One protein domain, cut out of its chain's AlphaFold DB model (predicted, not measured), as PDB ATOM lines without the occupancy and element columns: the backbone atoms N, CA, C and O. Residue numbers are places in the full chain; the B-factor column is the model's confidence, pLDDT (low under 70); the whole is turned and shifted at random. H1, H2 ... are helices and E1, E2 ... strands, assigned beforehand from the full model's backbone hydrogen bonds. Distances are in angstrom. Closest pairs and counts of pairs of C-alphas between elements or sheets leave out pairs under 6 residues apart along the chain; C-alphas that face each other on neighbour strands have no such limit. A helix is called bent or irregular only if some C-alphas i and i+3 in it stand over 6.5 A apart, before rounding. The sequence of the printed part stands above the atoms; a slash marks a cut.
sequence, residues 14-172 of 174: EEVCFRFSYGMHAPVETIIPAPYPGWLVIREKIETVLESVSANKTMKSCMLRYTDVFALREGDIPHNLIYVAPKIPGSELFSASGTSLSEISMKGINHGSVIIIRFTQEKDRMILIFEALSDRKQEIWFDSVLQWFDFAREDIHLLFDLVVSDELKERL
ATOM      1  N   GLU A  14      51.483 -26.925  16.181       94.00
ATOM      2  CA  GLU A  14      50.899 -25.589  16.080       94.00
ATOM      3  C   GLU A  14      49.731 -25.430  17.065       94.00
ATOM      4  O   GLU A  14      49.489 -24.350  17.604       94.00
ATOM      5  N   GLU A  15      49.007 -26.523  17.324       95.25
ATOM      6  CA  GLU A  15      47.818 -26.515  18.171       95.25
ATOM      7  C   GLU A  15      47.562 -27.885  18.815       95.25
ATOM      8  O   GLU A  15      47.634 -28.923  18.154       95.25
ATOM      9  N   VAL A  16      47.182 -27.882  20.095       96.19
ATOM     10  CA  VAL A  16      46.541 -29.027  20.757       96.19
ATOM     11  C   VAL A  16      45.129 -28.642  21.159       96.19
ATOM     12  O   VAL A  16      44.920 -27.649  21.853       96.19
ATOM     13  N   CYS A  17      44.153 -29.454  20.775       96.94
ATOM     14  CA  CYS A  17      42.763 -29.277  21.164       96.94
ATOM     15  C   CYS A  17      42.288 -30.498  21.946       96.94
ATOM     16  O   CYS A  17      42.453 -31.635  21.508       96.94
ATOM     17  N   PHE A  18      41.673 -30.272  23.102       96.12
ATOM     18  CA  PHE A  18      40.940 -31.316  23.802       96.12
ATOM     19  C   PHE A  18      39.488 -30.910  23.971       96.12
ATOM     20  O   PHE A  18      39.155 -29.745  24.201       96.12
ATOM     21  N   ARG A  19      38.609 -31.900  23.865       94.69
ATOM     22  CA  ARG A  19      37.176 -31.709  24.007       94.69
ATOM     23  C   ARG A  19      36.559 -32.888  24.723       94.69
ATOM     24  O   ARG A  19      36.920 -34.035  24.480       94.69
ATOM     25  N   PHE A  20      35.555 -32.619  25.541       91.31
ATOM     26  CA  PHE A  20      34.704 -33.662  26.088       91.31
ATOM     27  C   PHE A  20      33.253 -33.198  26.201       91.31
ATOM     28  O   PHE A  20      32.943 -32.005  26.189       91.31
ATOM     29  N   SER A  21      32.331 -34.155  26.246       89.31
ATOM     30  CA  SER A  21      30.900 -33.889  26.392       89.31
ATOM     31  C   SER A  21      30.304 -34.721  27.521       89.31
ATOM     32  O   SER A  21      30.628 -35.897  27.679       89.31
ATOM     33  N   TYR A  22      29.414 -34.108  28.300       86.44
ATOM     34  CA  TYR A  22      28.740 -34.733  29.438       86.44
ATOM     35  C   TYR A  22      27.268 -34.319  29.487       86.44
ATOM     36  O   TYR A  22      26.907 -33.164  29.241       86.44
ATOM     37  N   GLY A  23      26.395 -35.263  29.845       81.44
ATOM     38  CA  GLY A  23      24.958 -35.003  29.952       81.44
ATOM     39  C   GLY A  23      24.360 -34.409  28.667       81.44
ATOM     40  O   GLY A  23      24.578 -34.933  27.575       81.44
ATOM     41  N   MET A  24      23.577 -33.338  28.801       78.75
ATOM     42  CA  MET A  24      22.954 -32.601  27.683       78.75
ATOM     43  C   MET A  24      23.601 -31.229  27.442       78.75
ATOM     44  O   MET A  24      23.032 -30.386  26.754       78.75
ATOM     45  N   HIS A  25      24.764 -30.976  28.045       80.75
ATOM     46  CA  HIS A  25      25.445 -29.694  27.921       80.75
ATOM     47  C   HIS A  25      26.179 -29.582  26.582       80.75
ATOM     48  O   HIS A  25      26.486 -30.587  25.934       80.75
ATOM     49  N   ALA A  26      26.480 -28.343  26.186       85.62
ATOM     50  CA  ALA A  26      27.402 -28.098  25.089       85.62
ATOM     51  C   ALA A  26      28.763 -28.757  25.396       85.62
ATOM     52  O   ALA A  26      29.163 -28.799  26.564       85.62
ATOM     53  N   PRO A  27      29.473 -29.284  24.383       89.69
ATOM     54  CA  PRO A  27      30.816 -29.805  24.581       89.69
ATOM     55  C   PRO A  27      31.737 -28.728  25.150       89.69
ATOM     56  O   PRO A  27      31.703 -27.582  24.703       89.69
ATOM     57  N   VAL A  28      32.571 -29.114  26.109       91.81
ATOM     58  CA  VAL A  28      33.663 -28.271  26.586       91.81
ATOM     59  C   VAL A  28      34.848 -28.538  25.680       91.81
ATOM     60  O   VAL A  28      35.262 -29.684  25.533       91.81
ATOM     61  N   GLU A  29      35.357 -27.487  25.053       94.94
ATOM     62  CA  GLU A  29      36.491 -27.533  24.139       94.94
ATOM     63  C   GLU A  29      37.528 -26.514  24.596       94.94
ATOM     64  O   GLU A  29      37.196 -25.408  25.025       94.94
ATOM     65  N   THR A  30      38.794 -26.903  24.563       96.38
ATOM     66  CA  THR A  30      39.911 -26.035  24.914       96.38
ATOM     67  C   THR A  30      41.011 -26.213  23.892       96.38
ATOM     68  O   THR A  30      41.448 -27.328  23.616       96.38
ATOM     69  N   ILE A  31      41.464 -25.078  23.372       96.75
ATOM     70  CA  ILE A  31      42.532 -24.980  22.389       96.75
ATOM     71  C   ILE A  31      43.776 -24.423  23.084       96.75
ATOM     72  O   ILE A  31      43.707 -23.459  23.855       96.75
ATOM     73  N   ILE A  32      44.913 -25.061  22.839       95.19
ATOM     74  CA  ILE A  32      46.231 -24.685  23.338       95.19
ATOM     75  C   ILE A  32      47.100 -24.401  22.109       95.19
ATOM     76  O   ILE A  32      47.482 -25.350  21.421       95.19
ATOM     77  N   PRO A  33      47.385 -23.124  21.803       94.88
ATOM     78  CA  PRO A  33      48.212 -22.766  20.658       94.88
ATOM     79  C   PRO A  33      49.697 -23.026  20.940       94.88
ATOM     80  O   PRO A  33      50.104 -23.177  22.096       94.88
ATOM     81  N   ALA A  34      50.505 -23.004  19.883       88.50
ATOM     82  CA  ALA A  34      51.955 -22.969  19.974       88.50
ATOM     83  C   ALA A  34      52.466 -21.788  20.838       88.50
ATOM     84  O   ALA A  34      51.841 -20.721  20.876       88.50
ATOM     85  N   PRO A  35      53.630 -21.937  21.500       89.19
ATOM     86  CA  PRO A  35      54.493 -23.122  21.499       89.19
ATOM     87  C   PRO A  35      53.935 -24.266  22.358       89.19
ATOM     88  O   PRO A  35      53.288 -24.032  23.378       89.19
ATOM     89  N   TYR A  36      54.225 -25.512  21.968       88.19
ATOM     90  CA  TYR A  36      53.791 -26.705  22.699       88.19
ATOM     91  C   TYR A  36      54.302 -26.698  24.152       88.19
ATOM     92  O   TYR A  36      55.513 -26.790  24.370       88.19
ATOM     93  N   PRO A  37      53.417 -26.638  25.166       87.62
ATOM     94  CA  PRO A  37      53.840 -26.455  26.555       87.62
ATOM     95  C   PRO A  37      54.308 -27.754  27.234       87.62
ATOM     96  O   PRO A  37      54.709 -27.735  28.395       87.62
ATOM     97  N   GLY A  38      54.250 -28.892  26.535       90.00
ATOM     98  CA  GLY A  38      54.505 -30.206  27.114       90.00
ATOM     99  C   GLY A  38      53.259 -30.839  27.734       90.00
ATOM    100  O   GLY A  38      52.292 -30.172  28.099       90.00
ATOM    101  N   TRP A  39      53.282 -32.168  27.857       92.31
ATOM    102  CA  TRP A  39      52.093 -32.924  28.256       92.31
ATOM    103  C   TRP A  39      51.627 -32.642  29.673       92.31
ATOM    104  O   TRP A  39      50.429 -32.556  29.895       92.31
ATOM    105  N   LEU A  40      52.555 -32.488  30.620       92.38
ATOM    106  CA  LEU A  40      52.204 -32.268  32.023       92.38
ATOM    107  C   LEU A  40      51.318 -31.025  32.180       92.38
ATOM    108  O   LEU A  40      50.263 -31.112  32.794       92.38
ATOM    109  N   VAL A  41      51.674 -29.926  31.507       92.62
ATOM    110  CA  VAL A  41      50.893 -28.679  31.514       92.62
ATOM    111  C   VAL A  41      49.518 -28.870  30.865       92.62
ATOM    112  O   VAL A  41      48.513 -28.350  31.349       92.62
ATOM    113  N   ILE A  42      49.442 -29.632  29.771       94.31
ATOM    114  CA  ILE A  42      48.167 -29.937  29.104       94.31
ATOM    115  C   ILE A  42      47.284 -30.789  30.016       94.31
ATOM    116  O   ILE A  42      46.104 -30.489  30.171       94.31
ATOM    117  N   ARG A  43      47.858 -31.810  30.653       94.69
ATOM    118  CA  ARG A  43      47.169 -32.714  31.572       94.69
ATOM    119  C   ARG A  43      46.619 -31.964  32.785       94.69
ATOM    120  O   ARG A  43      45.446 -32.132  33.096       94.69
ATOM    121  N   GLU A  44      47.414 -31.092  33.404       95.19
ATOM    122  CA  GLU A  44      46.975 -30.204  34.495       95.19
ATOM    123  C   GLU A  44      45.822 -29.290  34.057       95.19
ATOM    124  O   GLU A  44      44.870 -29.057  34.804       95.19
ATOM    125  N   LYS A  45      45.863 -28.792  32.815       95.44
ATOM    126  CA  LYS A  45      44.785 -27.970  32.260       95.44
ATOM    127  C   LYS A  45      43.514 -28.780  32.008       95.44
ATOM    128  O   LYS A  45      42.430 -28.282  32.298       95.44
ATOM    129  N   ILE A  46      43.626 -30.012  31.509       94.69
ATOM    130  CA  ILE A  46      42.485 -30.929  31.379       94.69
ATOM    131  C   ILE A  46      41.883 -31.193  32.762       94.69
ATOM    132  O   ILE A  46      40.673 -31.080  32.914       94.69
ATOM    133  N   GLU A  47      42.710 -31.484  33.765       93.19
ATOM    134  CA  GLU A  47      42.293 -31.731  35.151       93.19
ATOM    135  C   GLU A  47      41.546 -30.527  35.736       93.19
ATOM    136  O   GLU A  47      40.403 -30.667  36.162       93.19
ATOM    137  N   THR A  48      42.107 -29.322  35.611       93.00
ATOM    138  CA  THR A  48      41.458 -28.069  36.040       93.00
ATOM    139  C   THR A  48      40.098 -27.863  35.360       93.00
ATOM    140  O   THR A  48      39.113 -27.463  35.987       93.00
ATOM    141  N   VAL A  49      40.020 -28.123  34.051       91.62
ATOM    142  CA  VAL A  49      38.768 -27.986  33.298       91.62
ATOM    143  C   VAL A  49      37.773 -29.069  33.712       91.62
ATOM    144  O   VAL A  49      36.592 -28.762  33.838       91.62
ATOM    145  N   LEU A  50      38.214 -30.297  33.989       89.06
ATOM    146  CA  LEU A  50      37.364 -31.365  34.514       89.06
ATOM    147  C   LEU A  50      36.813 -31.028  35.897       89.06
ATOM    148  O   LEU A  50      35.619 -31.195  36.092       89.06
ATOM    149  N   GLU A  51      37.617 -30.494  36.818       88.19
ATOM    150  CA  GLU A  51      37.177 -30.065  38.155       88.19
ATOM    151  C   GLU A  51      36.095 -28.975  38.105       88.19
ATOM    152  O   GLU A  51      35.199 -28.939  38.952       88.19
ATOM    153  N   SER A  52      36.123 -28.115  37.077       84.75
ATOM    154  CA  SER A  52      35.063 -27.124  36.835       84.75
ATOM    155  C   SER A  52      33.711 -27.764  36.489       84.75
ATOM    156  O   SER A  52      32.654 -27.131  36.585       84.75
ATOM    157  N   VAL A  53      33.731 -29.042  36.111       81.12
ATOM    158  CA  VAL A  53      32.563 -29.849  35.804       81.12
ATOM    159  C   VAL A  53      32.294 -30.793  36.970       81.12
ATOM    160  O   VAL A  53      33.119 -31.620  37.317       81.12
ATOM    161  N   SER A  54      31.105 -30.696  37.574       70.44
ATOM    162  CA  SER A  54      30.706 -31.536  38.719       70.44
ATOM    163  C   SER A  54      31.162 -32.996  38.591       70.44
ATOM    164  O   SER A  54      30.722 -33.695  37.671       70.44
ATOM    165  N   ALA A  55      31.941 -33.458  39.574       64.94
ATOM    166  CA  ALA A  55      32.231 -34.870  39.802       64.94
ATOM    167  C   ALA A  55      30.908 -35.661  39.896       64.94
ATOM    168  O   ALA A  55      29.890 -35.108  40.328       64.94
ATOM    169  N   ASN A  56      30.911 -36.931  39.481       63.91
ATOM    170  CA  ASN A  56      29.748 -37.836  39.324       63.91
ATOM    171  C   ASN A  56      29.025 -37.805  37.963       63.91
ATOM    172  O   ASN A  56      27.863 -38.206  37.874       63.91
ATOM    173  N   LYS A  57      29.684 -37.360  36.887       73.12
ATOM    174  CA  LYS A  57      29.131 -37.444  35.524       73.12
ATOM    175  C   LYS A  57      29.886 -38.461  34.678       73.12
ATOM    176  O   LYS A  57      31.104 -38.562  34.772       73.12
ATOM    177  N   THR A  58      29.176 -39.172  33.809       81.38
ATOM    178  CA  THR A  58      29.807 -39.938  32.733       81.38
ATOM    179  C   THR A  58      30.039 -39.038  31.521       81.38
ATOM    180  O   THR A  58      29.201 -38.197  31.165       81.38
ATOM    181  N   MET A  59      31.212 -39.177  30.905       84.88
ATOM    182  CA  MET A  59      31.525 -38.520  29.643       84.88
ATOM    183  C   MET A  59      30.950 -39.352  28.504       84.88
ATOM    184  O   MET A  59      31.193 -40.555  28.405       84.88
ATOM    185  N   LYS A  60      30.193 -38.688  27.629       85.88
ATOM    186  CA  LYS A  60      29.619 -39.286  26.418       85.88
ATOM    187  C   LYS A  60      30.637 -39.381  25.292       85.88
ATOM    188  O   LYS A  60      30.533 -40.245  24.428       85.88
ATOM    189  N   SER A  61      31.573 -38.438  25.255       88.62
ATOM    190  CA  SER A  61      32.660 -38.457  24.290       88.62
ATOM    191  C   SER A  61      33.851 -37.658  24.788       88.62
ATOM    192  O   SER A  61      33.656 -36.567  25.328       88.62
ATOM    193  N   CYS A  62      35.050 -38.123  24.473       91.94
ATOM    194  CA  CYS A  62      36.296 -37.381  24.592       91.94
ATOM    195  C   CYS A  62      36.979 -37.298  23.220       91.94
ATOM    196  O   CYS A  62      36.798 -38.168  22.366       91.94
ATOM    197  N   MET A  63      37.732 -36.227  23.003       94.25
ATOM    198  CA  MET A  63      38.527 -35.988  21.806       94.25
ATOM    199  C   MET A  63      39.839 -35.325  22.207       94.25
ATOM    200  O   MET A  63      39.823 -34.339  22.944       94.25
ATOM    201  N   LEU A  64      40.946 -35.827  21.671       95.62
ATOM    202  CA  LEU A  64      42.252 -35.185  21.721       95.62
ATOM    203  C   LEU A  64      42.754 -35.002  20.293       95.62
ATOM    204  O   LEU A  64      42.753 -35.956  19.520       95.62
ATOM    205  N   ARG A  65      43.178 -33.791  19.947       96.12
ATOM    206  CA  ARG A  65      43.673 -33.447  18.620       96.12
ATOM    207  C   ARG A  65      45.018 -32.740  18.718       96.12
ATOM    208  O   ARG A  65      45.150 -31.801  19.497       96.12
ATOM    209  N   TYR A  66      45.965 -33.169  17.895       95.12
ATOM    210  CA  TYR A  66      47.218 -32.468  17.624       95.12
ATOM    211  C   TYR A  66      47.216 -32.009  16.169       95.12
ATOM    212  O   TYR A  66      46.861 -32.786  15.278       95.12
ATOM    213  N   THR A  67      47.594 -30.755  15.949       95.12
ATOM    214  CA  THR A  67      47.792 -30.171  14.625       95.12
ATOM    215  C   THR A  67      49.262 -29.820  14.473       95.12
ATOM    216  O   THR A  67      49.758 -28.907  15.134       95.12
ATOM    217  N   ASP A  68      49.927 -30.518  13.563       93.06
ATOM    218  CA  ASP A  68      51.345 -30.359  13.274       93.06
ATOM    219  C   ASP A  68      51.510 -29.661  11.924       93.06
ATOM    220  O   ASP A  68      50.844 -30.009  10.940       93.06
ATOM    221  N   VAL A  69      52.409 -28.677  11.864       93.00
ATOM    222  CA  VAL A  69      52.666 -27.897  10.647       93.00
ATOM    223  C   VAL A  69      54.136 -27.999  10.263       93.00
ATOM    224  O   VAL A  69      55.014 -27.426  10.903       93.00
ATOM    225  N   PHE A  70      54.407 -28.704   9.168       91.06
ATOM    226  CA  PHE A  70      55.750 -28.860   8.617       91.06
ATOM    227  C   PHE A  70      55.982 -27.882   7.470       91.06
ATOM    228  O   PHE A  70      55.144 -27.751   6.576       91.06
ATOM    229  N   ALA A  71      57.153 -27.247   7.449       90.75
ATOM    230  CA  ALA A  71      57.619 -26.510   6.281       90.75
ATOM    231  C   ALA A  71      58.113 -27.484   5.198       90.75
ATOM    232  O   ALA A  71      58.938 -28.365   5.460       90.75
ATOM    233  N   LEU A  72      57.621 -27.299   3.975       89.44
ATOM    234  CA  LEU A  72      58.052 -28.017   2.784       89.44
ATOM    235  C   LEU A  72      59.154 -27.232   2.071       89.44
ATOM    236  O   LEU A  72      59.117 -26.007   1.960       89.44
ATOM    237  N   ARG A  73      60.144 -27.961   1.569       88.94
ATOM    238  CA  ARG A  73      61.206 -27.461   0.698       88.94
ATOM    239  C   ARG A  73      60.793 -27.616  -0.762       88.94
ATOM    240  O   ARG A  73      59.904 -28.394  -1.106       88.94
ATOM    241  N   GLU A  74      61.460 -26.875  -1.637       85.94
ATOM    242  CA  GLU A  74      61.266 -27.023  -3.078       85.94
ATOM    243  C   GLU A  74      61.573 -28.465  -3.517       85.94
ATOM    244  O   GLU A  74      62.620 -29.016  -3.181       85.94
ATOM    245  N   GLY A  75      60.643 -29.077  -4.255       83.06
ATOM    246  CA  GLY A  75      60.747 -30.466  -4.712       83.06
ATOM    247  C   GLY A  75      60.194 -31.516  -3.743       83.06
ATOM    248  O   GLY A  75      60.101 -32.682  -4.130       83.06
ATOM    249  N   ASP A  76      59.777 -31.132  -2.532       85.94
ATOM    250  CA  ASP A  76      59.108 -32.056  -1.618       85.94
ATOM    251  C   ASP A  76      57.776 -32.546  -2.198       85.94
ATOM    252  O   ASP A  76      56.959 -31.779  -2.713       85.94
ATOM    253  N   ILE A  77      57.530 -33.845  -2.042       81.88
ATOM    254  CA  ILE A  77      56.262 -34.484  -2.388       81.88
ATOM    255  C   ILE A  77      55.640 -34.973  -1.072       81.88
ATOM    256  O   ILE A  77      56.127 -35.965  -0.528       81.88
ATOM    257  N   PRO A  78      54.570 -34.340  -0.545       78.31
ATOM    258  CA  PRO A  78      54.005 -34.675   0.771       78.31
ATOM    259  C   PRO A  78      53.647 -36.151   0.955       78.31
ATOM    260  O   PRO A  78      53.898 -36.730   2.007       78.31
ATOM    261  N   HIS A  79      53.147 -36.798  -0.100       74.12
ATOM    262  CA  HIS A  79      52.834 -38.231  -0.087       74.12
ATOM    263  C   HIS A  79      54.059 -39.143   0.104       74.12
ATOM    264  O   HIS A  79      53.892 -40.293   0.494       74.12
ATOM    265  N   ASN A  80      55.277 -38.655  -0.150       80.81
ATOM    266  CA  ASN A  80      56.516 -39.393   0.119       80.81
ATOM    267  C   ASN A  80      57.047 -39.141   1.538       80.81
ATOM    268  O   ASN A  80      57.827 -39.941   2.051       80.81
ATOM    269  N   LEU A  81      56.633 -38.032   2.156       82.12
ATOM    270  CA  LEU A  81      57.048 -37.616   3.496       82.12
ATOM    271  C   LEU A  81      56.114 -38.142   4.598       82.12
ATOM    272  O   LEU A  81      56.459 -38.097   5.778       82.12
ATOM    273  N   ILE A  82      54.949 -38.665   4.206       81.25
ATOM    274  CA  ILE A  82      53.957 -39.278   5.086       81.25
ATOM    275  C   ILE A  82      53.703 -40.709   4.615       81.25
ATOM    276  O   ILE A  82      53.175 -40.953   3.530       81.25
ATOM    277  N   TYR A  83      54.073 -41.682   5.443       74.88
ATOM    278  CA  TYR A  83      53.905 -43.100   5.160       74.88
ATOM    279  C   TYR A  83      52.477 -43.554   5.480       74.88
ATOM    280  O   TYR A  83      52.149 -43.918   6.606       74.88
ATOM    281  N   VAL A  84      51.626 -43.577   4.453       63.97
ATOM    282  CA  VAL A  84      50.210 -43.952   4.572       63.97
ATOM    283  C   VAL A  84      49.943 -45.300   3.916       63.97
ATOM    284  O   VAL A  84      49.700 -45.346   2.717       63.97
ATOM    285  N   ALA A  85      49.949 -46.372   4.719       50.22
ATOM    286  CA  ALA A  85      49.582 -47.749   4.348       50.22
ATOM    287  C   ALA A  85      50.356 -48.361   3.133       50.22
ATOM    288  O   ALA A  85      50.857 -47.663   2.262       50.22
ATOM    289  N   PRO A  86      50.563 -49.693   3.059       50.44
ATOM    290  CA  PRO A  86      50.058 -50.754   3.930       50.44
ATOM    291  C   PRO A  86      50.913 -50.975   5.193       50.44
ATOM    292  O   PRO A  86      50.824 -52.019   5.829       50.44
ATOM    293  N   LYS A  87      51.757 -50.009   5.582       54.22
ATOM    294  CA  LYS A  87      52.721 -50.156   6.685       54.22
ATOM    295  C   LYS A  87      52.134 -50.103   8.109       54.22
ATOM    296  O   LYS A  87      52.894 -50.299   9.051       54.22
ATOM    297  N   ILE A  88      50.827 -49.884   8.289       55.47
ATOM    298  CA  ILE A  88      50.188 -49.833   9.617       55.47
ATOM    299  C   ILE A  88      49.153 -50.964   9.736       55.47
ATOM    300  O   ILE A  88      48.094 -50.884   9.102       55.47
ATOM    301  N   PRO A  89      49.431 -52.028  10.516       53.41
ATOM    302  CA  PRO A  89      48.490 -53.126  10.732       53.41
ATOM    303  C   PRO A  89      47.138 -52.624  11.265       53.41
ATOM    304  O   PRO A  89      47.093 -51.915  12.264       53.41
ATOM    305  N   GLY A  90      46.035 -52.999  10.608       54.78
ATOM    306  CA  GLY A  90      44.674 -52.636  11.036       54.78
ATOM    307  C   GLY A  90      44.195 -51.235  10.634       54.78
ATOM    308  O   GLY A  90      43.162 -50.798  11.140       54.78
ATOM    309  N   SER A  91      44.916 -50.534   9.752       56.25
ATOM    310  CA  SER A  91      44.474 -49.252   9.185       56.25
ATOM    311  C   SER A  91      43.526 -49.441   7.993       56.25
ATOM    312  O   SER A  91      43.751 -50.301   7.139       56.25
ATOM    313  N   GLU A  92      42.480 -48.615   7.923       56.69
ATOM    314  CA  GLU A  92      41.615 -48.477   6.749       56.69
ATOM    315  C   GLU A  92      41.890 -47.106   6.109       56.69
ATOM    316  O   GLU A  92      41.729 -46.059   6.742       56.69
ATOM    317  N   LEU A  93      42.368 -47.110   4.861       56.41
ATOM    318  CA  LEU A  93      42.630 -45.887   4.104       56.41
ATOM    319  C   LEU A  93      41.345 -45.424   3.417       56.41
ATOM    320  O   LEU A  93      40.837 -46.114   2.532       56.41
ATOM    321  N   PHE A  94      40.868 -44.231   3.766       53.09
ATOM    322  CA  PHE A  94      39.740 -43.597   3.096       53.09
ATOM    323  C   PHE A  94      40.243 -42.398   2.294       53.09
ATOM    324  O   PHE A  94      40.486 -41.310   2.813       53.09
ATOM    325  N   SER A  95      40.397 -42.594   0.985       50.06
ATOM    326  CA  SER A  95      40.579 -41.472   0.067       50.06
ATOM    327  C   SER A  95      39.199 -40.919  -0.277       50.06
ATOM    328  O   SER A  95      38.439 -41.545  -1.019       50.06
ATOM    329  N   ALA A  96      38.838 -39.778   0.313       42.12
ATOM    330  CA  ALA A  96      37.624 -39.069  -0.060       42.12
ATOM    331  C   ALA A  96      37.798 -38.558  -1.496       42.12
ATOM    332  O   ALA A  96      38.548 -37.618  -1.764       42.12
ATOM    333  N   SER A  97      37.129 -39.216  -2.442       35.66
ATOM    334  CA  SER A  97      37.150 -38.848  -3.853       35.66
ATOM    335  C   SER A  97      36.730 -37.384  -4.026       35.66
ATOM    336  O   SER A  97      35.557 -37.059  -3.846       35.66
ATOM    337  N   GLY A  98      37.676 -36.512  -4.389       39.09
ATOM    338  CA  GLY A  98      37.400 -35.127  -4.794       39.09
ATOM    339  C   GLY A  98      37.974 -34.019  -3.905       39.09
ATOM    340  O   GLY A  98      37.867 -32.856  -4.284       39.09
ATOM    341  N   THR A  99      38.622 -34.337  -2.782       42.94
ATOM    342  CA  THR A  99      39.321 -33.348  -1.936       42.94
ATOM    343  C   THR A  99      40.769 -33.765  -1.698       42.94
ATOM    344  O   THR A  99      41.039 -34.934  -1.457       42.94
ATOM    345  N   SER A 100      41.705 -32.810  -1.703       54.16
ATOM    346  CA  SER A 100      43.135 -32.971  -1.360       54.16
ATOM    347  C   SER A 100      43.394 -33.345   0.113       54.16
ATOM    348  O   SER A 100      44.488 -33.125   0.636       54.16
ATOM    349  N   LEU A 101      42.378 -33.868   0.798       59.47
ATOM    350  CA  LEU A 101      42.403 -34.300   2.182       59.47
ATOM    351  C   LEU A 101      42.375 -35.824   2.184       59.47
ATOM    352  O   LEU A 101      41.372 -36.443   1.830       59.47
ATOM    353  N   SER A 102      43.496 -36.418   2.559       68.00
ATOM    354  CA  SER A 102      43.582 -37.861   2.752       68.00
ATOM    355  C   SER A 102      43.279 -38.178   4.212       68.00
ATOM    356  O   SER A 102      43.842 -37.539   5.103       68.00
ATOM    357  N   GLU A 103      42.383 -39.140   4.449       73.06
ATOM    358  CA  GLU A 103      41.975 -39.565   5.788       73.06
ATOM    359  C   GLU A 103      42.369 -41.028   6.038       73.06
ATOM    360  O   GLU A 103      42.158 -41.916   5.208       73.06
ATOM    361  N   ILE A 104      42.948 -41.286   7.207       72.19
ATOM    362  CA  ILE A 104      43.270 -42.629   7.690       72.19
ATOM    363  C   ILE A 104      42.527 -42.815   8.998       72.19
ATOM    364  O   ILE A 104      42.690 -42.005   9.906       72.19
ATOM    365  N   SER A 105      41.743 -43.882   9.103       73.00
ATOM    366  CA  SER A 105      41.075 -44.248  10.347       73.00
ATOM    367  C   SER A 105      41.642 -45.556  10.871       73.00
ATOM    368  O   SER A 105      41.876 -46.508  10.118       73.00
ATOM    369  N   MET A 106      41.873 -45.608  12.176       74.06
ATOM    370  CA  MET A 106      42.324 -46.816  12.843       74.06
ATOM    371  C   MET A 106      41.855 -46.877  14.285       74.06
ATOM    372  O   MET A 106      41.527 -45.870  14.906       74.06
ATOM    373  N   LYS A 107      41.830 -48.086  14.838       73.12
ATOM    374  CA  LYS A 107      41.600 -48.263  16.268       73.12
ATOM    375  C   LYS A 107      42.887 -47.936  17.016       73.12
ATOM    376  O   LYS A 107      43.945 -48.456  16.666       73.12
ATOM    377  N   GLY A 108      42.770 -47.097  18.036       65.38
ATOM    378  CA  GLY A 108      43.789 -46.941  19.059       65.38
ATOM    379  C   GLY A 108      44.101 -48.298  19.678       65.38
ATOM    380  O   GLY A 108      43.234 -49.176  19.776       65.38
ATOM    381  N   ILE A 109      45.361 -48.483  20.051       64.62
ATOM    382  CA  ILE A 109      45.831 -49.730  20.654       64.62
ATOM    383  C   ILE A 109      45.198 -49.884  22.040       64.62
ATOM    384  O   ILE A 109      44.915 -51.001  22.475       64.62
ATOM    385  N   ASN A 110      44.904 -48.753  22.688       56.25
ATOM    386  CA  ASN A 110      44.436 -48.681  24.055       56.25
ATOM    387  C   ASN A 110      42.996 -48.123  24.133       56.25
ATOM    388  O   ASN A 110      42.645 -47.108  23.534       56.25
ATOM    389  N   HIS A 111      42.135 -48.800  24.901       58.09
ATOM    390  CA  HIS A 111      40.843 -48.283  25.394       58.09
ATOM    391  C   HIS A 111      39.777 -47.851  24.363       58.09
ATOM    392  O   HIS A 111      38.912 -47.030  24.668       58.09
ATOM    393  N   GLY A 112      39.759 -48.450  23.170       60.50
ATOM    394  CA  GLY A 112      38.639 -48.282  22.233       60.50
ATOM    395  C   GLY A 112      38.575 -46.905  21.568       60.50
ATOM    396  O   GLY A 112      37.531 -46.532  21.039       60.50
ATOM    397  N   SER A 113      39.669 -46.148  21.573       72.69
ATOM    398  CA  SER A 113      39.753 -44.907  20.810       72.69
ATOM    399  C   SER A 113      39.755 -45.196  19.304       72.69
ATOM    400  O   SER A 113      40.296 -46.204  18.852       72.69
ATOM    401  N   VAL A 114      39.158 -44.318  18.506       85.25
ATOM    402  CA  VAL A 114      39.359 -44.259  17.053       85.25
ATOM    403  C   VAL A 114      40.294 -43.098  16.787       85.25
ATOM    404  O   VAL A 114      40.028 -41.990  17.243       85.25
ATOM    405  N   ILE A 115      41.381 -43.349  16.071       85.12
ATOM    406  CA  ILE A 115      42.339 -42.321  15.690       85.12
ATOM    407  C   ILE A 115      42.173 -42.044  14.214       85.12
ATOM    408  O   ILE A 115      42.203 -42.956  13.384       85.12
ATOM    409  N   ILE A 116      41.980 -40.770  13.916       87.25
ATOM    410  CA  ILE A 116      41.831 -40.253  12.576       87.25
ATOM    411  C   ILE A 116      43.042 -39.384  12.278       87.25
ATOM    412  O   ILE A 116      43.344 -38.448  13.016       87.25
ATOM    413  N   ILE A 117      43.725 -39.694  11.185       86.88
ATOM    414  CA  ILE A 117      44.837 -38.908  10.672       86.88
ATOM    415  C   ILE A 117      44.353 -38.218   9.411       86.88
ATOM    416  O   ILE A 117      43.864 -38.873   8.490       86.88
ATOM    417  N   ARG A 118      44.491 -36.900   9.368       87.44
ATOM    418  CA  ARG A 118      44.194 -36.097   8.185       87.44
ATOM    419  C   ARG A 118      45.440 -35.354   7.788       87.44
ATOM    420  O   ARG A 118      46.106 -34.785   8.646       87.44
ATOM    421  N   PHE A 119      45.734 -35.318   6.501       86.50
ATOM    422  CA  PHE A 119      46.807 -34.469   6.014       86.50
ATOM    423  C   PHE A 119      46.400 -33.715   4.767       86.50
ATOM    424  O   PHE A 119      45.620 -34.200   3.940       86.50
ATOM    425  N   THR A 120      46.939 -32.509   4.655       86.38
ATOM    426  CA  THR A 120      46.760 -31.654   3.493       86.38
ATOM    427  C   THR A 120      48.008 -30.816   3.249       86.38
ATOM    428  O   THR A 120      48.837 -30.620   4.140       86.38
ATOM    429  N   GLN A 121      48.146 -30.336   2.019       85.75
ATOM    430  CA  GLN A 121      49.202 -29.419   1.628       85.75
ATOM    431  C   GLN A 121      48.600 -28.038   1.386       85.75
ATOM    432  O   GLN A 121      47.694 -27.880   0.569       85.75
ATOM    433  N   GLU A 122      49.177 -27.032   2.031       86.62
ATOM    434  CA  GLU A 122      48.871 -25.627   1.802       86.62
ATOM    435  C   GLU A 122      50.147 -24.894   1.394       86.62
ATOM    436  O   GLU A 122      50.991 -24.579   2.228       86.62
ATOM    437  N   LYS A 123      50.290 -24.597   0.095       85.62
ATOM    438  CA  LYS A 123      51.484 -23.939  -0.468       85.62
ATOM    439  C   LYS A 123      52.774 -24.705  -0.111       85.62
ATOM    440  O   LYS A 123      52.972 -25.823  -0.584       85.62
ATOM    441  N   ASP A 124      53.624 -24.088   0.703       88.56
ATOM    442  CA  ASP A 124      54.906 -24.549   1.229       88.56
ATOM    443  C   ASP A 124      54.772 -25.203   2.613       88.56
ATOM    444  O   ASP A 124      55.757 -25.357   3.329       88.56
ATOM    445  N   ARG A 125      53.556 -25.575   3.020       90.38
ATOM    446  CA  ARG A 125      53.284 -26.211   4.306       90.38
ATOM    447  C   ARG A 125      52.544 -27.517   4.120       90.38
ATOM    448  O   ARG A 125      51.663 -27.645   3.269       90.38
ATOM    449  N   MET A 126      52.873 -28.472   4.970       90.44
ATOM    450  CA  MET A 126      52.105 -29.690   5.143       90.44
ATOM    451  C   MET A 126      51.482 -29.674   6.530       90.44
ATOM    452  O   MET A 126      52.186 -29.540   7.529       90.44
ATOM    453  N   ILE A 127      50.162 -29.806   6.567       91.88
ATOM    454  CA  ILE A 127      49.379 -29.831   7.795       91.88
ATOM    455  C   ILE A 127      48.989 -31.277   8.050       91.88
ATOM    456  O   ILE A 127      48.408 -31.929   7.178       91.88
ATOM    457  N   LEU A 128      49.307 -31.766   9.241       91.94
ATOM    458  CA  LEU A 128      49.011 -33.116   9.689       91.94
ATOM    459  C   LEU A 128      48.210 -33.034  10.986       91.94
ATOM    460  O   LEU A 128      48.651 -32.452  11.968       91.94
ATOM    461  N   ILE A 129      47.009 -33.598  10.977       93.06
ATOM    462  CA  ILE A 129      46.080 -33.572  12.100       93.06
ATOM    463  C   ILE A 129      45.904 -34.997  12.598       93.06
ATOM    464  O   ILE A 129      45.410 -35.852  11.861       93.06
ATOM    465  N   PHE A 130      46.248 -35.231  13.858       92.19
ATOM    466  CA  PHE A 130      45.943 -36.467  14.568       92.19
ATOM    467  C   PHE A 130      44.782 -36.215  15.510       92.19
ATOM    468  O   PHE A 130      44.843 -35.307  16.332       92.19
ATOM    469  N   GLU A 131      43.733 -37.018  15.419       93.38
ATOM    470  CA  GLU A 131      42.535 -36.874  16.234       93.38
ATOM    471  C   GLU A 131      42.147 -38.218  16.841       93.38
ATOM    472  O   GLU A 131      41.682 -39.110  16.140       93.38
ATOM    473  N   ALA A 132      42.310 -38.357  18.152       92.69
ATOM    474  CA  ALA A 132      41.791 -39.480  18.915       92.69
ATOM    475  C   ALA A 132      40.381 -39.159  19.419       92.69
ATOM    476  O   ALA A 132      40.154 -38.116  20.029       92.69
ATOM    477  N   LEU A 133      39.445 -40.074  19.196       91.50
ATOM    478  CA  LEU A 133      38.045 -39.991  19.605       91.50
ATOM    479  C   LEU A 133      37.702 -41.192  20.474       91.50
ATOM    480  O   LEU A 133      38.005 -42.322  20.100       91.50
ATOM    481  N   SER A 134      37.027 -40.983  21.601       89.12
ATOM    482  CA  SER A 134      36.509 -42.105  22.384       89.12
ATOM    483  C   SER A 134      35.398 -42.829  21.616       89.12
ATOM    484  O   SER A 134      34.619 -42.199  20.890       89.12
ATOM    485  N   ASP A 135      35.265 -44.143  21.812       79.56
ATOM    486  CA  ASP A 135      34.118 -44.889  21.292       79.56
ATOM    487  C   ASP A 135      32.814 -44.293  21.841       79.56
ATOM    488  O   ASP A 135      32.579 -44.270  23.047       79.56
ATOM    489  N   ARG A 136      31.930 -43.837  20.948       66.94
ATOM    490  CA  ARG A 136      30.626 -43.257  21.317       66.94
ATOM    491  C   ARG A 136      29.691 -44.257  22.003       66.94
ATOM    492  O   ARG A 136      28.647 -43.853  22.506       66.94
ATOM    493  N   LYS A 137      30.014 -45.553  21.971       68.50
ATOM    494  CA  LYS A 137      29.258 -46.614  22.650       68.50
ATOM    495  C   LYS A 137      29.732 -46.867  24.080       68.50
ATOM    496  O   LYS A 137      29.065 -47.613  24.791       68.50
ATOM    497  N   GLN A 138      30.864 -46.292  24.486       71.31
ATOM    498  CA  GLN A 138      31.455 -46.510  25.801       71.31
ATOM    499  C   GLN A 138      31.428 -45.212  26.596       71.31
ATOM    500  O   GLN A 138      32.026 -44.210  26.211       71.31
ATOM    501  N   GLU A 139      30.717 -45.236  27.719       76.38
ATOM    502  CA  GLU A 139      30.765 -44.139  28.676       76.38
ATOM    503  C   GLU A 139      32.092 -44.181  29.436       76.38
ATOM    504  O   GLU A 139      32.493 -45.226  29.951       76.38
ATOM    505  N   ILE A 140      32.765 -43.033  29.518       81.62
ATOM    506  CA  ILE A 140      33.988 -42.889  30.308       81.62
ATOM    507  C   ILE A 140      33.601 -42.292  31.658       81.62
ATOM    508  O   ILE A 140      33.007 -41.212  31.731       81.62
ATOM    509  N   TRP A 141      33.928 -42.999  32.736       83.00
ATOM    510  CA  TRP A 141      33.746 -42.498  34.096       83.00
ATOM    511  C   TRP A 141      34.632 -41.281  34.338       83.00
ATOM    512  O   TRP A 141      35.767 -41.259  33.869       83.00
ATOM    513  N   PHE A 142      34.126 -40.295  35.086       82.50
ATOM    514  CA  PHE A 142      34.830 -39.043  35.389       82.50
ATOM    515  C   PHE A 142      36.289 -39.268  35.822       82.50
ATOM    516  O   PHE A 142      37.204 -38.689  35.240       82.50
ATOM    517  N   ASP A 143      36.506 -40.199  36.751       83.38
ATOM    518  CA  ASP A 143      37.827 -40.508  37.316       83.38
ATOM    519  C   ASP A 143      38.788 -41.158  36.304       83.38
ATOM    520  O   ASP A 143      40.001 -41.179  36.500       83.38
ATOM    521  N   SER A 144      38.261 -41.685  35.197       87.75
ATOM    522  CA  SER A 144      39.032 -42.320  34.124       87.75
ATOM    523  C   SER A 144      39.278 -41.394  32.931       87.75
ATOM    524  O   SER A 144      39.972 -41.788  31.996       87.75
ATOM    525  N   VAL A 145      38.741 -40.168  32.930       89.19
ATOM    526  CA  VAL A 145      38.863 -39.254  31.780       89.19
ATOM    527  C   VAL A 145      40.308 -38.817  31.561       89.19
ATOM    528  O   VAL A 145      40.786 -38.863  30.430       89.19
ATOM    529  N   LEU A 146      41.025 -38.445  32.625       91.38
ATOM    530  CA  LEU A 146      42.447 -38.092  32.525       91.38
ATOM    531  C   LEU A 146      43.271 -39.257  31.981       91.38
ATOM    532  O   LEU A 146      44.082 -39.072  31.079       91.38
ATOM    533  N   GLN A 147      42.991 -40.465  32.468       90.56
ATOM    534  CA  GLN A 147      43.657 -41.672  32.000       90.56
ATOM    535  C   GLN A 147      43.373 -41.937  30.512       90.56
ATOM    536  O   GLN A 147      44.272 -42.311  29.766       90.56
ATOM    537  N   TRP A 148      42.140 -41.698  30.055       91.62
ATOM    538  CA  TRP A 148      41.807 -41.794  28.634       91.62
ATOM    539  C   TRP A 148      42.631 -40.811  27.792       91.62
ATOM    540  O   TRP A 148      43.136 -41.196  26.739       91.62
ATOM    541  N   PHE A 149      42.814 -39.570  28.256       93.19
ATOM    542  CA  PHE A 149      43.650 -38.578  27.572       93.19
ATOM    543  C   PHE A 149      45.131 -38.977  27.532       93.19
ATOM    544  O   PHE A 149      45.771 -38.783  26.496       93.19
ATOM    545  N   ASP A 150      45.655 -39.564  28.612       91.88
ATOM    546  CA  ASP A 150      47.019 -40.108  28.658       91.88
ATOM    547  C   ASP A 150      47.208 -41.196  27.582       91.88
ATOM    548  O   ASP A 150      48.142 -41.124  26.783       91.88
ATOM    549  N   PHE A 151      46.267 -42.139  27.465       89.06
ATOM    550  CA  PHE A 151      46.322 -43.182  26.433       89.06
ATOM    551  C   PHE A 151      46.115 -42.652  25.012       89.06
ATOM    552  O   PHE A 151      46.820 -43.055  24.090       89.06
ATOM    553  N   ALA A 152      45.169 -41.729  24.819       90.81
ATOM    554  CA  ALA A 152      44.919 -41.106  23.523       90.81
ATOM    555  C   ALA A 152      46.172 -40.390  23.001       90.81
ATOM    556  O   ALA A 152      46.499 -40.480  21.818       90.81
ATOM    557  N   ARG A 153      46.902 -39.715  23.895       91.31
ATOM    558  CA  ARG A 153      48.206 -39.136  23.583       91.31
ATOM    559  C   ARG A 153      49.207 -40.211  23.171       91.31
ATOM    560  O   ARG A 153      49.864 -40.032  22.151       91.31
ATOM    561  N   GLU A 154      49.374 -41.268  23.963       88.00
ATOM    562  CA  GLU A 154      50.347 -42.330  23.667       88.00
ATOM    563  C   GLU A 154      50.105 -42.952  22.290       88.00
ATOM    564  O   GLU A 154      51.050 -43.120  21.516       88.00
ATOM    565  N   ASP A 155      48.843 -43.216  21.950       86.12
ATOM    566  CA  ASP A 155      48.502 -43.777  20.650       86.12
ATOM    567  C   ASP A 155      48.753 -42.773  19.506       86.12
ATOM    568  O   ASP A 155      49.309 -43.154  18.477       86.12
ATOM    569  N   ILE A 156      48.401 -41.486  19.670       88.75
ATOM    570  CA  ILE A 156      48.724 -40.439  18.679       88.75
ATOM    571  C   ILE A 156      50.235 -40.359  18.453       88.75
ATOM    572  O   ILE A 156      50.686 -40.274  17.314       88.75
ATOM    573  N   HIS A 157      51.015 -40.407  19.530       86.62
ATOM    574  CA  HIS A 157      52.468 -40.323  19.461       86.62
ATOM    575  C   HIS A 157      53.055 -41.498  18.687       86.62
ATOM    576  O   HIS A 157      53.789 -41.284  17.729       86.62
ATOM    577  N   LEU A 158      52.645 -42.723  19.025       81.06
ATOM    578  CA  LEU A 158      53.073 -43.911  18.293       81.06
ATOM    579  C   LEU A 158      52.773 -43.792  16.791       81.06
ATOM    580  O   LEU A 158      53.568 -44.220  15.957       81.06
ATOM    581  N   LEU A 159      51.626 -43.209  16.435       82.50
ATOM    582  CA  LEU A 159      51.245 -43.015  15.039       82.50
ATOM    583  C   LEU A 159      52.037 -41.926  14.342       82.50
ATOM    584  O   LEU A 159      52.404 -42.117  13.185       82.50
ATOM    585  N   PHE A 160      52.333 -40.827  15.028       86.94
ATOM    586  CA  PHE A 160      53.239 -39.810  14.513       86.94
ATOM    587  C   PHE A 160      54.567 -40.444  14.088       86.94
ATOM    588  O   PHE A 160      55.022 -40.231  12.965       86.94
ATOM    589  N   ASP A 161      55.130 -41.315  14.923       82.75
ATOM    590  CA  ASP A 161      56.438 -41.924  14.671       82.75
ATOM    591  C   ASP A 161      56.444 -42.889  13.485       82.75
ATOM    592  O   ASP A 161      57.458 -43.025  12.795       82.75
ATOM    593  N   LEU A 162      55.308 -43.547  13.252       80.25
ATOM    594  CA  LEU A 162      55.101 -44.482  12.149       80.25
ATOM    595  C   LEU A 162      54.800 -43.777  10.824       80.25
ATOM    596  O   LEU A 162      55.183 -44.273   9.763       80.25
ATOM    597  N   VAL A 163      54.075 -42.659  10.880       82.12
ATOM    598  CA  VAL A 163      53.541 -41.971   9.702       82.12
ATOM    599  C   VAL A 163      54.498 -40.900   9.201       82.12
ATOM    600  O   VAL A 163      54.671 -40.770   7.993       82.12
ATOM    601  N   VAL A 164      55.131 -40.137  10.087       86.69
ATOM    602  CA  VAL A 164      56.026 -39.044   9.695       86.69
ATOM    603  C   VAL A 164      57.395 -39.605   9.325       86.69
ATOM    604  O   VAL A 164      57.976 -40.401  10.067       86.69
ATOM    605  N   SER A 165      57.927 -39.193   8.172       86.94
ATOM    606  CA  SER A 165      59.258 -39.615   7.741       86.94
ATOM    607  C   SER A 165      60.360 -39.091   8.659       86.94
ATOM    608  O   SER A 165      60.252 -38.014   9.251       86.94
ATOM    609  N   ASP A 166      61.455 -39.844   8.761       85.62
ATOM    610  CA  ASP A 166      62.636 -39.394   9.507       85.62
ATOM    611  C   ASP A 166      63.197 -38.096   8.916       85.62
ATOM    612  O   ASP A 166      63.602 -37.213   9.660       85.62
ATOM    613  N   GLU A 167      63.087 -37.912   7.596       87.31
ATOM    614  CA  GLU A 167      63.466 -36.667   6.923       87.31
ATOM    615  C   GLU A 167      62.722 -35.441   7.478       87.31
ATOM    616  O   GLU A 167      63.331 -34.390   7.675       87.31
ATOM    617  N   LEU A 168      61.417 -35.542   7.754       86.88
ATOM    618  CA  LEU A 168      60.669 -34.438   8.359       86.88
ATOM    619  C   LEU A 168      61.035 -34.220   9.827       86.88
ATOM    620  O   LEU A 168      61.157 -33.072  10.250       86.88
ATOM    621  N   LYS A 169      61.243 -35.302  10.586       85.25
ATOM    622  CA  LYS A 169      61.662 -35.237  11.994       85.25
ATOM    623  C   LYS A 169      63.041 -34.589  12.149       85.25
ATOM    624  O   LYS A 169      63.231 -33.737  13.010       85.25
ATOM    625  N   GLU A 170      63.993 -34.938  11.287       84.31
ATOM    626  CA  GLU A 170      65.360 -34.404  11.308       84.31
ATOM    627  C   GLU A 170      65.411 -32.901  11.023       84.31
ATOM    628  O   GLU A 170      66.210 -32.183  11.624       84.31
ATOM    629  N   ARG A 171      64.530 -32.392  10.154       85.31
ATOM    630  CA  ARG A 171      64.452 -30.953   9.836       85.31
ATOM    631  C   ARG A 171      64.070 -30.085  11.037       85.31
ATOM    632  O   ARG A 171      64.301 -28.884  10.983       85.31
ATOM    633  N   LEU A 172      63.503 -30.675  12.087       79.06
ATOM    634  CA  LEU A 172      63.087 -29.980  13.308       79.06
ATOM    635  C   LEU A 172      64.196 -29.905  14.367       79.06
ATOM    636  O   LEU A 172      64.009 -29.278  15.405       79.06
TER     637      LEU A 172
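This is residues 14 to 172 of the 174 residues of the protein "TIGR04255 family protein" of Methanomicrobiales archaeon (UniProt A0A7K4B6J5). A twisted sheet of seven antiparallel strands forms a wall, with the long helix H3 lying over the middle strands of one face and H1 over E2 and E1 on that same face; the opposite face is bare. Two small helices, H2 and H4, only graze the sheet. The printed part has 159 residues, with four named helices and seven named strands in the order E1 E2 H1 E3 H2 E4 E5 E6 E7 H3 H4, a mixed class; across the sheet the order is E2 E1 E3 E7 E6 E5 E4. It is compact, with a radius of gyration of the C-alphas of 16.5 A, and elongated, spanning 54 by 32 by 26 A.

E1, residues 14 to 22, and E2, residues 28 to 33, form an antiparallel hairpin, with N 18 and O 30 within hydrogen-bond range at 3.0 A. H1, residues 39 to 51, is on the sheet at a height over the sheet of 10.3 A, over E2 and E1, and runs along the strands. E3, residues 58 to 71, is antiparallel to E1, with N 17 and O 65 at 2.9 A. E2, H1 and E3 form a split strand-helix-strand unit, its strands running the same way with E1 between them, and its crossover is right-handed. H2 is residues 78 to 81. E4, residues 92 to 95, E5, residues 102 to 107, E6, residues 114 to 122, and E7, residues 125 to 133, form a meander, each strand the antiparallel neighbour of the one before; N 94 and O 103 are 3.0 A apart, N 104 and O 117 2.9 A, N 118 and O 129 2.9 A. E7 is also antiparallel to E3, with N 66 and O 130 at 2.9 A. H3, residues 142 to 163, has a height over the sheet of 8.7 A; its closest C-alphas to E7 are those of Ala 152 and Ala 132, 5.8 A. Residues 146 to 150 of H3 alone touch H1, at a shallow tilt of 30 degrees, opposite ways, closest at the C-alphas of Leu 146 and Glu 47, 6.9 A. H4, residues 166 to 172, is close but not clearly touching H2, with the C-alphas of Leu 168 and Leu 81 6.8 A apart. Every O i to N i+4 pair is within hydrogen-bond range in H1, 16 of 18 in H3 and 2 of 3 in H4; H2 is too short for one.

E1 begins at C-alpha 14 (50.899, -25.589, 16.080) and is 27.4 A long. E3 measures 40.7 A, E6 25.9 A, E7 25.6 A and H3 31.9 A. H3 is irregular, with C-alphas 143 and 146 7.1 A apart. H4 ends at C-alpha 172 (63.087, -29.980, 13.308).

The C-alphas of Asn 56 and Gly 75 are the two farthest apart, 54.4 A. The printed part has no cut and no long link. Mean pLDDT of the printed part is 81.7; residues 55 to 56, 84 to 102, 108 to 112 and 136 to 137 are under 70.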